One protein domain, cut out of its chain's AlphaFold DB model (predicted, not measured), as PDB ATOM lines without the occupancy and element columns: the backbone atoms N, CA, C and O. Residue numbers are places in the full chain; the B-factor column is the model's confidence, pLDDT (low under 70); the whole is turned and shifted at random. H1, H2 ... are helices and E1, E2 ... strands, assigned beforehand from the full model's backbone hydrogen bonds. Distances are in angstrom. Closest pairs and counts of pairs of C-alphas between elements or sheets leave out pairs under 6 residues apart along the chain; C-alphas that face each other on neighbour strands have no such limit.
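What this domain is: This is residues 262 to 366 of the 367 residues of an uncharacterized protein of Meyerozyma sp. JA9 (UniProt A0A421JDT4). A twisted sheet of six strands forms the core, with H2 and H3 over one face and the short helix H1, at the start of the printed part, on the opposite face. H3 packs on the sheet chiefly at E2, E3, E5 and E6, while H2 is nearer to E4 and E3. The printed part has 105 residues with three named helices and six named strands, in the order H1 E1 H2 E2 E3 E4 H3 E5 E6. The mixed sheet runs E1 E4 E3 E2 E6 E5, and the class is mixed, helices and strands. The whole is compact and rounded, with a radius of gyration of the C-alphas of 12.7 A and spans of 34 by 29 by 25 A.

Where its parts are: H1 is residues 262 to 270, beginning at C-alpha 262 at (138.487, 154.934, 183.111). E1 is residues 277 to 280. H2, residues 286 to 298, is 18.2 A long from first to last C-alpha. E2 is residues 305 to 309, E3 residues 316 to 321 with 17.3 A, and E4 residues 327 to 332 with 16.2 A. H3, residues 336 to 345, is 14.4 A long and begins at C-alpha 336 at (147.242, 162.623, 174.567). E5 is residues 348 to 351, and E6, residues 361 to 365, ends at C-alpha 365 at (143.059, 179.908, 178.077).

How they stand to each other: E2, E3 and E4 form a meander, each strand the antiparallel neighbour of the one before; N 306 and O 319 are 2.7 A apart, N 330 and O 318 2.8 A. E1, an edge strand, is parallel to E4, with N 279 and O 329 at 2.9 A. E6 is antiparallel to E2, with N 363 and O 305 at 2.7 A. E5 and E6 are a hairpin, with N 349 and O 364 at 2.7 A. E1, H2 and E2 form a split strand-helix-strand unit, two strands running the same way with E4 and E3 between them, and its crossover is right-handed. H1 is on the sheet at a height of 9.5 A, over E4 and E3. H2 and H3 only just touch, with 3 pairs of C-alphas within 8 A, by residues 290 to 293 of H2 alone; the closest C-alphas are those of Asp 290 and Gln 342, 6.6 A. They run the same way at a steep tilt of 58 degrees. The closest C-alphas of E2 and H3 are those of Gly 309 and Ser 336, 4.8 A. In H1, H2 and H3 every O i to N i+4 pair is within hydrogen-bond range.

The domain as a whole: The two C-alphas farthest apart are those of Asn 273 and Thr 285, 34.6 A. The printed part has no cut, and no link is long. Its mean pLDDT is 77.4; residues 267 to 278 and 354 to 359 are among those under 70.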
ATOM      1  N   SER A 262     139.484 155.401 182.149       65.56
ATOM      2  CA  SER A 262     138.487 154.934 183.111       65.56
ATOM      3  C   SER A 262     138.731 155.469 184.526       65.56
ATOM      4  O   SER A 262     137.799 155.944 185.164       65.56
ATOM      5  N   HIS A 263     139.983 155.470 184.991       71.06
ATOM      6  CA  HIS A 263     140.355 155.970 186.315       71.06
ATOM      7  C   HIS A 263     140.143 157.485 186.430       71.06
ATOM      8  O   HIS A 263     139.614 157.968 187.428       71.06
ATOM      9  N   THR A 264     140.496 158.240 185.389       67.00
ATOM     10  CA  THR A 264     140.266 159.689 185.360       67.00
ATOM     11  C   THR A 264     138.781 160.017 185.327       67.00
ATOM     12  O   THR A 264     138.344 160.921 186.032       67.00
ATOM     13  N   LEU A 265     137.971 159.265 184.579       68.94
ATOM     14  CA  LEU A 265     136.518 159.438 184.605       68.94
ATOM     15  C   LEU A 265     135.942 159.182 186.006       68.94
ATOM     16  O   LEU A 265     135.134 159.984 186.458       68.94
ATOM     17  N   THR A 266     136.410 158.157 186.725       71.19
ATOM     18  CA  THR A 266     136.003 157.904 188.120       71.19
ATOM     19  C   THR A 266     136.387 159.055 189.052       71.19
ATOM     20  O   THR A 266     135.539 159.550 189.789       71.19
ATOM     21  N   GLN A 267     137.624 159.559 188.968       63.66
ATOM     22  CA  GLN A 267     138.065 160.722 189.756       63.66
ATOM     23  C   GLN A 267     137.241 161.981 189.458       63.66
ATOM     24  O   GLN A 267     137.010 162.819 190.330       63.66
ATOM     25  N   LEU A 268     136.826 162.152 188.203       66.06
ATOM     26  CA  LEU A 268     136.017 163.292 187.810       66.06
ATOM     27  C   LEU A 268     134.582 163.187 188.330       66.06
ATOM     28  O   LEU A 268     134.031 164.250 188.625       66.06
ATOM     29  N   ASP A 269     134.041 161.970 188.439       65.25
ATOM     30  CA  ASP A 269     132.669 161.665 188.866       65.25
ATOM     31  C   ASP A 269     132.518 161.881 190.376       65.25
ATOM     32  O   ASP A 269     131.618 162.591 190.813       65.25
ATOM     33  N   GLU A 270     133.491 161.407 191.166       62.41
ATOM     34  CA  GLU A 270     133.579 161.654 192.616       62.41
ATOM     35  C   GLU A 270     133.661 163.151 192.967       62.41
ATOM     36  O   GLU A 270     133.231 163.576 194.038       62.41
ATOM     37  N   ALA A 271     134.206 163.965 192.057       55.91
ATOM     38  CA  ALA A 271     134.370 165.405 192.230       55.91
ATOM     39  C   ALA A 271     133.205 166.245 191.665       55.91
ATOM     40  O   ALA A 271     133.266 167.476 191.732       55.91
ATOM     41  N   SER A 272     132.177 165.633 191.068       55.03
ATOM     42  CA  SER A 272     131.017 166.338 190.503       55.03
ATOM     43  C   SER A 272     129.712 165.963 191.205       55.03
ATOM     44  O   SER A 272     129.417 164.794 191.401       55.03
ATOM     45  N   ASN A 273     128.863 166.953 191.503       54.78
ATOM     46  CA  ASN A 273     127.514 166.743 192.056       54.78
ATOM     47  C   ASN A 273     126.494 166.292 190.980       54.78
ATOM     48  O   ASN A 273     125.348 166.745 190.974       54.78
ATOM     49  N   GLY A 274     126.895 165.450 190.021       55.47
ATOM     50  CA  GLY A 274     126.014 164.970 188.953       55.47
ATOM     51  C   GLY A 274     126.722 164.117 187.891       55.47
ATOM     52  O   GLY A 274     127.943 164.180 187.782       55.47
ATOM     53  N   PRO A 275     125.964 163.346 187.085       55.47
ATOM     54  CA  PRO A 275     126.514 162.348 186.167       55.47
ATOM     55  C   PRO A 275     127.318 162.975 185.018       55.47
ATOM     56  O   PRO A 275     126.855 163.909 184.352       55.47
ATOM     57  N   ILE A 276     128.501 162.420 184.741       64.81
ATOM     58  CA  ILE A 276     129.339 162.810 183.596       64.81
ATOM     59  C   ILE A 276     128.629 162.483 182.276       64.81
ATOM     60  O   ILE A 276     128.294 161.331 181.991       64.81
ATOM     61  N   LYS A 277     128.480 163.483 181.399       69.06
ATOM     62  CA  LYS A 277     128.058 163.259 180.008       69.06
ATOM     63  C   LYS A 277     129.287 162.970 179.146       69.06
ATOM     64  O   LYS A 277     130.033 163.886 178.802       69.06
ATOM     65  N   LEU A 278     129.496 161.697 178.806       69.06
ATOM     66  CA  LEU A 278     130.569 161.263 177.908       69.06
ATOM     67  C   LEU A 278     130.059 161.164 176.465       69.06
ATOM     68  O   LEU A 278     129.261 160.286 176.139       69.06
ATOM     69  N   GLN A 279     130.578 162.011 175.583       72.44
ATOM     70  CA  GLN A 279     130.350 161.907 174.147       72.44
ATOM     71  C   GLN A 279     131.511 161.127 173.514       72.44
ATOM     72  O   GLN A 279     132.645 161.606 173.438       72.44
ATOM     73  N   LYS A 280     131.246 159.885 173.089       65.75
ATOM     74  CA  LYS A 280     132.205 159.086 172.310       65.75
ATOM     75  C   LYS A 280     132.108 159.490 170.843       65.75
ATOM     76  O   LYS A 280     131.023 159.402 170.274       65.75
ATOM     77  N   MET A 281     133.216 159.906 170.232       65.69
ATOM     78  CA  MET A 281     133.222 160.339 168.831       65.69
ATOM     79  C   MET A 281     134.142 159.462 167.973       65.69
ATOM     80  O   MET A 281     135.153 158.938 168.441       65.69
ATOM     81  N   THR A 282     133.751 159.258 166.714       55.06
ATOM     82  CA  THR A 282     134.333 158.261 165.797       55.06
ATOM     83  C   THR A 282     135.253 158.846 164.729       55.06
ATOM     84  O   THR A 282     135.683 158.090 163.863       55.06
ATOM     85  N   ALA A 283     135.569 160.145 164.760       59.00
ATOM     86  CA  ALA A 283     136.293 160.781 163.660       59.00
ATOM     87  C   ALA A 283     137.632 160.088 163.364       59.00
ATOM     88  O   ALA A 283     138.472 159.891 164.241       59.00
ATOM     89  N   GLU A 284     137.797 159.706 162.099       62.47
ATOM     90  CA  GLU A 284     138.881 158.835 161.632       62.47
ATOM     91  C   GLU A 284     140.120 159.620 161.183       62.47
ATOM     92  O   GLU A 284     141.176 159.038 160.954       62.47
ATOM     93  N   THR A 285     140.016 160.950 161.064       74.56
ATOM     94  CA  THR A 285     141.108 161.804 160.581       74.56
ATOM     95  C   THR A 285     141.513 162.859 161.603       74.56
ATOM     96  O   THR A 285     140.686 163.457 162.295       74.56
ATOM     97  N   LYS A 286     142.818 163.141 161.650       78.44
ATOM     98  CA  LYS A 286     143.418 164.142 162.538       78.44
ATOM     99  C   LYS A 286     142.808 165.538 162.382       78.44
ATOM    100  O   LYS A 286     142.485 166.167 163.376       78.44
ATOM    101  N   ASN A 287     142.580 165.995 161.151       81.94
ATOM    102  CA  ASN A 287     142.012 167.327 160.907       81.94
ATOM    103  C   ASN A 287     140.572 167.453 161.425       81.94
ATOM    104  O   ASN A 287     140.185 168.512 161.914       81.94
ATOM    105  N   ALA A 288     139.778 166.379 161.340       81.94
ATOM    106  CA  ALA A 288     138.435 166.359 161.909       81.94
ATOM    107  C   ALA A 288     138.489 166.418 163.441       81.94
ATOM    108  O   ALA A 288     137.745 167.181 164.052       81.94
ATOM    109  N   ASN A 289     139.417 165.677 164.052       83.31
ATOM    110  CA  ASN A 289     139.670 165.741 165.488       83.31
ATOM    111  C   ASN A 289     140.120 167.138 165.950       83.31
ATOM    112  O   ASN A 289     139.572 167.660 166.919       83.31
ATOM    113  N   ASP A 290     141.057 167.769 165.239       87.38
ATOM    114  CA  ASP A 290     141.556 169.116 165.545       87.38
ATOM    115  C   ASP A 290     140.430 170.161 165.497       87.38
ATOM    116  O   ASP A 290     140.330 171.008 166.390       87.38
ATOM    117  N   LYS A 291     139.555 170.070 164.482       88.25
ATOM    118  CA  LYS A 291     138.379 170.938 164.346       88.25
ATOM    119  C   LYS A 291     137.400 170.738 165.503       88.25
ATOM    120  O   LYS A 291     136.989 171.714 166.115       88.25
ATOM    121  N   MET A 292     137.082 169.490 165.846       85.56
ATOM    122  CA  MET A 292     136.159 169.187 166.946       85.56
ATOM    123  C   MET A 292     136.679 169.671 168.299       85.56
ATOM    124  O   MET A 292     135.904 170.194 169.091       85.56
ATOM    125  N   VAL A 293     137.981 169.522 168.570       89.06
ATOM    126  CA  VAL A 293     138.589 170.088 169.784       89.06
ATOM    127  C   VAL A 293     138.456 171.607 169.780       89.06
ATOM    128  O   VAL A 293     138.075 172.174 170.800       89.06
ATOM    129  N   GLY A 294     138.708 172.252 168.636       90.25
ATOM    130  CA  GLY A 294     138.507 173.690 168.455       90.25
ATOM    131  C   GLY A 294     137.079 174.132 168.778       90.25
ATOM    132  O   GLY A 294     136.895 175.018 169.609       90.25
ATOM    133  N   ASP A 295     136.084 173.473 168.188       91.19
ATOM    134  CA  ASP A 295     134.665 173.771 168.406       91.19
ATOM    135  C   ASP A 295     134.271 173.557 169.883       91.19
ATOM    136  O   ASP A 295     133.614 174.405 170.490       91.19
ATOM    137  N   PHE A 296     134.748 172.468 170.501       90.44
ATOM    138  CA  PHE A 296     134.464 172.125 171.898       90.44
ATOM    139  C   PHE A 296     135.007 173.156 172.895       90.44
ATOM    140  O   PHE A 296     134.324 173.509 173.860       90.44
ATOM    141  N   VAL A 297     136.228 173.659 172.681       90.81
ATOM    142  CA  VAL A 297     136.811 174.670 173.578       90.81
ATOM    143  C   VAL A 297     136.286 176.077 173.292       90.81
ATOM    144  O   VAL A 297     136.163 176.881 174.218       90.81
ATOM    145  N   ALA A 298     135.926 176.368 172.037       89.69
ATOM    146  CA  ALA A 298     135.350 177.647 171.628       89.69
ATOM    147  C   ALA A 298     133.943 177.875 172.192       89.69
ATOM    148  O   ALA A 298     133.571 179.021 172.429       89.69
ATOM    149  N   GLU A 299     133.188 176.807 172.464       88.50
ATOM    150  CA  GLU A 299     131.891 176.898 173.143       88.50
ATOM    151  C   GLU A 299     132.036 177.463 174.567       88.50
ATOM    152  O   GLU A 299     131.139 178.133 175.074       88.50
ATOM    153  N   ARG A 300     133.173 177.204 175.232       86.25
ATOM    154  CA  ARG A 300     133.411 177.581 176.637       86.25
ATOM    155  C   ARG A 300     134.838 178.101 176.853       86.25
ATOM    156  O   ARG A 300     135.613 177.502 177.600       86.25
ATOM    157  N   PRO A 301     135.210 179.246 176.257       85.69
ATOM    158  CA  PRO A 301     136.605 179.673 176.191       85.69
ATOM    159  C   PRO A 301     137.188 180.082 177.550       85.69
ATOM    160  O   PRO A 301     138.402 180.050 177.730       85.69
ATOM    161  N   ALA A 302     136.336 180.459 178.507       82.62
ATOM    162  CA  ALA A 302     136.735 180.844 179.860       82.62
ATOM    163  C   ALA A 302     136.897 179.650 180.820       82.62
ATOM    164  O   ALA A 302     137.379 179.836 181.939       82.62
ATOM    165  N   ASN A 303     136.499 178.443 180.409       86.88
ATOM    166  CA  ASN A 303     136.517 177.280 181.283       86.88
ATOM    167  C   ASN A 303     137.907 176.649 181.396       86.88
ATOM    168  O   ASN A 303     138.775 176.787 180.532       86.88
ATOM    169  N   MET A 304     138.082 175.908 182.488       86.12
ATOM    170  CA  MET A 304     139.182 174.971 182.641       86.12
ATOM    171  C   MET A 304     138.810 173.646 181.980       86.12
ATOM    172  O   MET A 304     137.764 173.064 182.274       86.12
ATOM    173  N   PHE A 305     139.703 173.170 181.124       89.81
ATOM    174  CA  PHE A 305     139.590 171.886 180.455       89.81
ATOM    175  C   PHE A 305     140.521 170.880 181.116       89.81
ATOM    176  O   PHE A 305     141.608 171.227 181.555       89.81
ATOM    177  N   ILE A 306     140.108 169.627 181.184       88.12
ATOM    178  CA  ILE A 306     140.895 168.526 181.717       88.12
ATOM    179  C   ILE A 306     141.195 167.584 180.566       88.12
ATOM    180  O   ILE A 306     140.259 167.085 179.949       88.12
ATOM    181  N   ILE A 307     142.470 167.350 180.268       88.44
ATOM    182  CA  ILE A 307     142.882 166.393 179.242       88.44
ATOM    183  C   ILE A 307     143.586 165.200 179.872       88.44
ATOM    184  O   ILE A 307     144.414 165.351 180.769       88.44
ATOM    185  N   ASP A 308     143.283 164.010 179.375       83.88
ATOM    186  CA  ASP A 308     143.968 162.785 179.767       83.88
ATOM    187  C   ASP A 308     144.028 161.803 178.599       83.88
ATOM    188  O   ASP A 308     143.258 161.893 177.644       83.88
ATOM    189  N   GLY A 309     144.959 160.863 178.650       79.56
ATOM    190  CA  GLY A 309     145.024 159.779 177.688       79.56
ATOM    191  C   GLY A 309     146.244 158.905 177.895       79.56
ATOM    192  O   GLY A 309     147.278 159.317 178.428       79.56
ATOM    193  N   GLU A 310     146.125 157.670 177.437       72.69
ATOM    194  CA  GLU A 310     147.133 156.655 177.675       72.69
ATOM    195  C   GLU A 310     148.373 156.840 176.799       72.69
ATOM    196  O   GLU A 310     148.296 157.163 175.615       72.69
ATOM    197  N   LYS A 311     149.549 156.564 177.379       55.31
ATOM    198  CA  LYS A 311     150.869 156.820 176.773       55.31
ATOM    199  C   LYS A 311     151.081 156.150 175.403       55.31
ATOM    200  O   LYS A 311     151.953 156.588 174.654       55.31
ATOM    201  N   TYR A 312     150.308 155.112 175.078       56.69
ATOM    202  CA  TYR A 312     150.442 154.328 173.846       56.69
ATOM    203  C   TYR A 312     149.106 153.973 173.182       56.69
ATOM    204  O   TYR A 312     149.099 153.132 172.287       56.69
ATOM    205  N   LYS A 313     147.987 154.569 173.616       73.88
ATOM    206  CA  LYS A 313     146.709 154.403 172.917       73.88
ATOM    207  C   LYS A 313     146.431 155.649 172.094       73.88
ATOM    208  O   LYS A 313     146.638 156.769 172.561       73.88
ATOM    209  N   ASP A 314     145.891 155.448 170.900       78.44
ATOM    210  CA  ASP A 314     145.357 156.517 170.055       78.44
ATOM    211  C   ASP A 314     143.984 156.972 170.566       78.44
ATOM    212  O   ASP A 314     143.031 157.131 169.812       78.44
ATOM    213  N   GLU A 315     143.868 157.138 171.881       81.00
ATOM    214  CA  GLU A 315     142.661 157.583 172.550       81.00
ATOM    215  C   GLU A 315     143.020 158.588 173.644       81.00
ATOM    216  O   GLU A 315     143.949 158.391 174.434       81.00
ATOM    217  N   SER A 316     142.257 159.670 173.703       87.12
ATOM    218  CA  SER A 316     142.349 160.678 174.754       87.12
ATOM    219  C   SER A 316     140.963 161.216 175.091       87.12
ATOM    220  O   SER A 316     139.997 160.997 174.359       87.12
ATOM    221  N   ILE A 317     140.848 161.894 176.225       88.12
ATOM    222  CA  ILE A 317     139.640 162.604 176.629       88.12
ATOM    223  C   ILE A 317     139.957 164.073 176.874       88.12
ATOM    224  O   ILE A 317     141.043 164.415 177.341       88.12
ATOM    225  N   ILE A 318     138.977 164.927 176.599       90.12
ATOM    226  CA  ILE A 318     138.941 166.314 177.055       90.12
ATOM    227  C   ILE A 318     137.617 166.567 177.771       90.12
ATOM    228  O   ILE A 318     136.553 166.273 177.237       90.12
ATOM    229  N   CYS A 319     137.666 167.098 178.986       88.38
ATOM    230  CA  CYS A 319     136.503 167.356 179.828       88.38
ATOM    231  C   CYS A 319     136.443 168.825 180.249       88.38
ATOM    232  O   CYS A 319     137.473 169.445 180.466       88.38
ATOM    233  N   THR A 320     135.251 169.379 180.424       89.00
ATOM    234  CA  THR A 320     135.029 170.701 181.036       89.00
ATOM    235  C   THR A 320     133.797 170.657 181.928       89.00
ATOM    236  O   THR A 320     132.909 169.823 181.741       89.00
ATOM    237  N   ASN A 321     133.704 171.592 182.867       82.31
ATOM    238  CA  ASN A 321     132.467 171.835 183.600       82.31
ATOM    239  C   ASN A 321     131.387 172.400 182.660       82.31
ATOM    240  O   ASN A 321     131.695 173.123 181.705       82.31
ATOM    241  N   ASN A 322     130.134 172.053 182.935       76.25
ATOM    242  CA  ASN A 322     128.939 172.612 182.319       76.25
ATOM    243  C   ASN A 322     128.340 173.720 183.209       76.25
ATOM    244  O   ASN A 322     128.764 173.922 184.347       76.25
ATOM    245  N   GLU A 323     127.340 174.431 182.690       68.81
ATOM    246  CA  GLU A 323     126.673 175.545 183.387       68.81
ATOM    247  C   GLU A 323     125.900 175.107 184.642       68.81
ATOM    248  O   GLU A 323     125.678 175.907 185.545       68.81
ATOM    249  N   THR A 324     125.532 173.826 184.736       63.62
ATOM    250  CA  THR A 324     124.784 173.251 185.862       63.62
ATOM    251  C   THR A 324     125.685 172.560 186.894       63.62
ATOM    252  O   THR A 324     125.182 171.832 187.746       63.62
ATOM    253  N   GLY A 325     127.013 172.725 186.812       60.50
ATOM    254  CA  GLY A 325     127.989 172.133 187.741       60.50
ATOM    255  C   GLY A 325     128.361 170.658 187.501       60.50
ATOM    256  O   GLY A 325     129.158 170.102 188.251       60.50
ATOM    257  N   GLY A 326     127.827 170.019 186.460       69.94
ATOM    258  CA  GLY A 326     128.267 168.708 185.964       69.94
ATOM    259  C   GLY A 326     129.451 168.806 184.993       69.94
ATOM    260  O   GLY A 326     129.867 169.897 184.607       69.94
ATOM    261  N   LYS A 327     129.997 167.665 184.557       76.81
ATOM    262  CA  LYS A 327     131.115 167.608 183.596       76.81
ATOM    263  C   LYS A 327     130.673 167.054 182.244       76.81
ATOM    264  O   LYS A 327     129.917 166.086 182.168       76.81
ATOM    265  N   THR A 328     131.168 167.670 181.175       81.56
ATOM    266  CA  THR A 328     130.994 167.210 179.792       81.56
ATOM    267  C   THR A 328     132.350 166.791 179.255       81.56
ATOM    268  O   THR A 328     133.294 167.579 179.318       81.56
ATOM    269  N   CYS A 329     132.447 165.565 178.751       86.00
ATOM    270  CA  CYS A 329     133.687 164.968 178.272       86.00
ATOM    271  C   CYS A 329     133.551 164.504 176.824       86.00
ATOM    272  O   CYS A 329     132.557 163.878 176.457       86.00
ATOM    273  N   LEU A 330     134.587 164.739 176.029       85.88
ATOM    274  CA  LEU A 330     134.699 164.296 174.651       85.88
ATOM    275  C   LEU A 330     135.844 163.285 174.547       85.88
ATOM    276  O   LEU A 330     136.983 163.590 174.900       85.88
ATOM    277  N   LYS A 331     135.531 162.063 174.097       83.88
ATOM    278  CA  LYS A 331     136.525 161.010 173.840       83.88
ATOM    279  C   LYS A 331     136.970 161.065 172.378       83.88
ATOM    280  O   LYS A 331     136.137 160.977 171.476       83.88
ATOM    281  N   LEU A 332     138.278 161.187 172.171       83.12
ATOM    282  CA  LEU A 332     138.959 161.398 170.895       83.12
ATOM    283  C   LEU A 332     139.744 160.154 170.472       83.12
ATOM    284  O   LEU A 332     140.248 159.426 171.325       83.12
ATOM    285  N   ARG A 333     139.893 159.954 169.157       79.06
ATOM    286  CA  ARG A 333     140.669 158.860 168.539       79.06
ATOM    287  C   ARG A 333     142.076 159.293 168.101       79.06
ATOM    288  O   ARG A 333     142.465 159.077 166.956       79.06
ATOM    289  N   TYR A 334     142.804 159.989 168.968       75.00
ATOM    290  CA  TYR A 334     144.236 160.235 168.787       75.00
ATOM    291  C   TYR A 334     144.899 160.549 170.140       75.00
ATOM    292  O   TYR A 334     144.212 160.877 171.116       75.00
ATOM    293  N   ASN A 335     146.218 160.355 170.239       80.69
ATOM    294  CA  ASN A 335     146.903 160.249 171.532       80.69
ATOM    295  C   ASN A 335     146.966 161.576 172.328       80.69
ATOM    296  O   ASN A 335     146.859 162.677 171.782       80.69
ATOM    297  N   SER A 336     147.216 161.477 173.640       81.19
ATOM    298  CA  SER A 336     147.242 162.623 174.567       81.19
ATOM    299  C   SER A 336     148.293 163.696 174.250       81.19
ATOM    300  O   SER A 336     148.094 164.866 174.574       81.19
ATOM    301  N   ILE A 337     149.393 163.339 173.579       80.00
ATOM    302  CA  ILE A 337     150.423 164.293 173.132       80.00
ATOM    303  C   ILE A 337     149.876 165.169 172.006       80.00
ATOM    304  O   ILE A 337     150.164 166.365 171.950       80.00
ATOM    305  N   GLU A 338     149.120 164.585 171.084       84.75
ATOM    306  CA  GLU A 338     148.538 165.331 169.979       84.75
ATOM    307  C   GLU A 338     147.416 166.260 170.458       84.75
ATOM    308  O   GLU A 338     147.403 167.426 170.061       84.75
ATOM    309  N   LEU A 339     146.571 165.801 171.388       85.38
ATOM    310  CA  LEU A 339     145.573 166.644 172.054       85.38
ATOM    311  C   LEU A 339     146.224 167.818 172.801       85.38
ATOM    312  O   LEU A 339     145.805 168.964 172.648       85.38
ATOM    313  N   PHE A 340     147.297 167.562 173.554       85.69
ATOM    314  CA  PHE A 340     148.062 168.611 174.233       85.69
ATOM    315  C   PHE A 340     148.600 169.658 173.245       85.69
ATOM    316  O   PHE A 340     148.442 170.858 173.463       85.69
ATOM    317  N   LYS A 341     149.179 169.221 172.119       85.12
ATOM    318  CA  LYS A 341     149.664 170.132 171.067       85.12
ATOM    319  C   LYS A 341     148.540 170.963 170.459       85.12
ATOM    320  O   LYS A 341     148.755 172.135 170.159       85.12
ATOM    321  N   GLN A 342     147.366 170.371 170.258       90.94
ATOM    322  CA  GLN A 342     146.219 171.090 169.720       90.94
ATOM    323  C   GLN A 342     145.728 172.166 170.696       90.94
ATOM    324  O   GLN A 342     145.508 173.299 170.279       90.94
ATOM    325  N   MET A 343     145.667 171.867 171.995       89.12
ATOM    326  CA  MET A 343     145.334 172.862 173.024       89.12
ATOM    327  C   MET A 343     146.330 174.030 173.047       89.12
ATOM    328  O   MET A 343     145.918 175.185 173.107       89.12
ATOM    329  N   GLN A 344     147.632 173.755 172.913       85.19
ATOM    330  CA  GLN A 344     148.648 174.811 172.836       85.19
ATOM    331  C   GLN A 344     148.484 175.708 171.602       85.19
ATOM    332  O   GLN A 344     148.629 176.922 171.714       85.19
ATOM    333  N   LYS A 345     148.147 175.138 170.432       88.94
ATOM    334  CA  LYS A 345     147.849 175.926 169.220       88.94
ATOM    335  C   LYS A 345     146.631 176.834 169.392       88.94
ATOM    336  O   LYS A 345     146.574 177.880 168.762       88.94
ATOM    337  N   LEU A 346     145.672 176.419 170.217       88.88
ATOM    338  CA  LEU A 346     144.471 177.185 170.561       88.88
ATOM    339  C   LEU A 346     144.715 178.180 171.712       88.88
ATOM    340  O   LEU A 346     143.756 178.707 172.271       88.88
ATOM    341  N   GLU A 347     145.981 178.423 172.070       89.38
ATOM    342  CA  GLU A 347     146.404 179.351 173.124       89.38
ATOM    343  C   GLU A 347     145.912 178.948 174.526       89.38
ATOM    344  O   GLU A 347     145.616 179.788 175.374       89.38
ATOM    345  N   TYR A 348     145.843 177.640 174.802       87.62
ATOM    346  CA  TYR A 348     145.617 177.118 176.149       87.62
ATOM    347  C   TYR A 348     146.931 176.721 176.822       87.62
ATOM    348  O   TYR A 348     147.754 175.980 176.280       87.62
ATOM    349  N   PHE A 349     147.091 177.168 178.062       85.31
ATOM    350  CA  PHE A 349     148.128 176.730 178.978       85.31
ATOM    351  C   PHE A 349     147.669 175.479 179.726       85.31
ATOM    352  O   PHE A 349     146.689 175.537 180.464       85.31
ATOM    353  N   CYS A 350     148.387 174.367 179.558       84.31
ATOM    354  CA  CYS A 350     148.091 173.091 180.205       84.31
ATOM    355  C   CYS A 350     149.149 172.729 181.257       84.31
ATOM    356  O   CYS A 350     150.342 172.682 180.957       84.31
ATOM    357  N   SER A 351     148.711 172.405 182.473       82.00
ATOM    358  CA  SER A 351     149.552 172.033 183.615       82.00
ATOM    359  C   SER A 351     148.975 170.846 184.376       82.00
ATOM    360  O   SER A 351     147.774 170.629 184.369       82.00
ATOM    361  N   LEU A 352     149.812 170.073 185.065       72.75
ATOM    362  CA  LEU A 352     149.308 169.035 185.969       72.75
ATOM    363  C   LEU A 352     148.660 169.670 187.217       72.75
ATOM    364  O   LEU A 352     149.198 170.668 187.704       72.75
ATOM    365  N   PRO A 353     147.593 169.071 187.772       74.50
ATOM    366  CA  PRO A 353     146.978 169.509 189.021       74.50
ATOM    367  C   PRO A 353     147.949 169.502 190.205       74.50
ATOM    368  O   PRO A 353     148.966 168.790 190.225       74.50
ATOM    369  N   ASP A 354     147.572 170.243 191.248       62.12
ATOM    370  CA  ASP A 354     148.247 170.203 192.548       62.12
ATOM    371  C   ASP A 354     148.087 168.839 193.244       62.12
ATOM    372  O   ASP A 354     148.964 168.438 194.021       62.12
ATOM    373  N   ASP A 355     147.024 168.091 192.916       68.50
ATOM    374  CA  ASP A 355     146.828 166.718 193.374       68.50
ATOM    375  C   ASP A 355     147.984 165.809 192.907       68.50
ATOM    376  O   ASP A 355     148.397 165.741 191.745       68.50
ATOM    377  N   ILE A 356     148.557 165.099 193.873       49.41
ATOM    378  CA  ILE A 356     149.716 164.227 193.715       49.41
ATOM    379  C   ILE A 356     149.339 162.912 193.007       49.41
ATOM    380  O   ILE A 356     150.231 162.241 192.468       49.41
ATOM    381  N   ASN A 357     148.055 162.546 193.013       63.69
ATOM    382  CA  ASN A 357     147.528 161.322 192.412       63.69
ATOM    383  C   ASN A 357     146.804 161.559 191.081       63.69
ATOM    384  O   ASN A 357     146.442 160.586 190.421       63.69
ATOM    385  N   ALA A 358     146.624 162.816 190.669       66.56
ATOM    386  CA  ALA A 358     146.030 163.129 189.380       66.56
ATOM    387  C   ALA A 358     146.968 162.744 188.228       66.56
ATOM    388  O   ALA A 358     148.168 163.047 188.237       66.56
ATOM    389  N   THR A 359     146.398 162.070 187.234       69.88
ATOM    390  CA  THR A 359     147.080 161.637 186.008       69.88
ATOM    391  C   THR A 359     146.762 162.521 184.801       69.88
ATOM    392  O   THR A 359     147.466 162.444 183.798       69.88
ATOM    393  N   TYR A 360     145.764 163.399 184.928       80.44
ATOM    394  CA  TYR A 360     145.298 164.323 183.898       80.44
ATOM    395  C   TYR A 360     146.018 165.681 183.944       80.44
ATOM    396  O   TYR A 360     146.663 166.024 184.933       80.44
ATOM    397  N   PHE A 361     145.880 166.479 182.884       83.69
ATOM    398  CA  PHE A 361     146.313 167.878 182.824       83.69
ATOM    399  C   PHE A 361     145.112 168.827 182.876       83.69
ATOM    400  O   PHE A 361     144.086 168.560 182.261       83.69
ATOM    401  N   GLU A 362     145.266 169.966 183.543       87.56
ATOM    402  CA  GLU A 362     144.360 171.114 183.529       87.56
ATOM    403  C   GLU A 362     144.839 172.162 182.522       87.56
ATOM    404  O   GLU A 362     145.939 172.693 182.642       87.56
ATOM    405  N   CYS A 363     143.995 172.496 181.556       87.75
ATOM    406  CA  CYS A 363     144.217 173.474 180.505       87.75
ATOM    407  C   CYS A 363     143.337 174.712 180.708       87.75
ATOM    408  O   CYS A 363     142.126 174.596 180.889       87.75
ATOM    409  N   ARG A 364     143.920 175.911 180.642       89.88
ATOM    410  CA  ARG A 364     143.225 177.202 180.776       89.88
ATOM    411  C   ARG A 364     143.658 178.143 179.662       89.88
ATOM    412  O   ARG A 364     144.824 178.132 179.283       89.88
ATOM    413  N   LYS A 365     142.739 178.955 179.144       88.94
ATOM    414  CA  LYS A 365     143.059 179.908 178.077       88.94
ATOM    415  C   LYS A 365     144.059 180.955 178.573       88.94
ATOM    416  O   LYS A 365     143.887 181.496 179.667       88.94
ATOM    417  N   ILE A 366     145.102 181.205 177.788       78.44
ATOM    418  CA  ILE A 366     146.074 182.268 178.041       78.44
ATOM    419  C   ILE A 366     145.352 183.593 177.774       78.44
ATOM    420  O   ILE A 366     144.695 183.742 176.744       78.44
TER     421      ILE A 366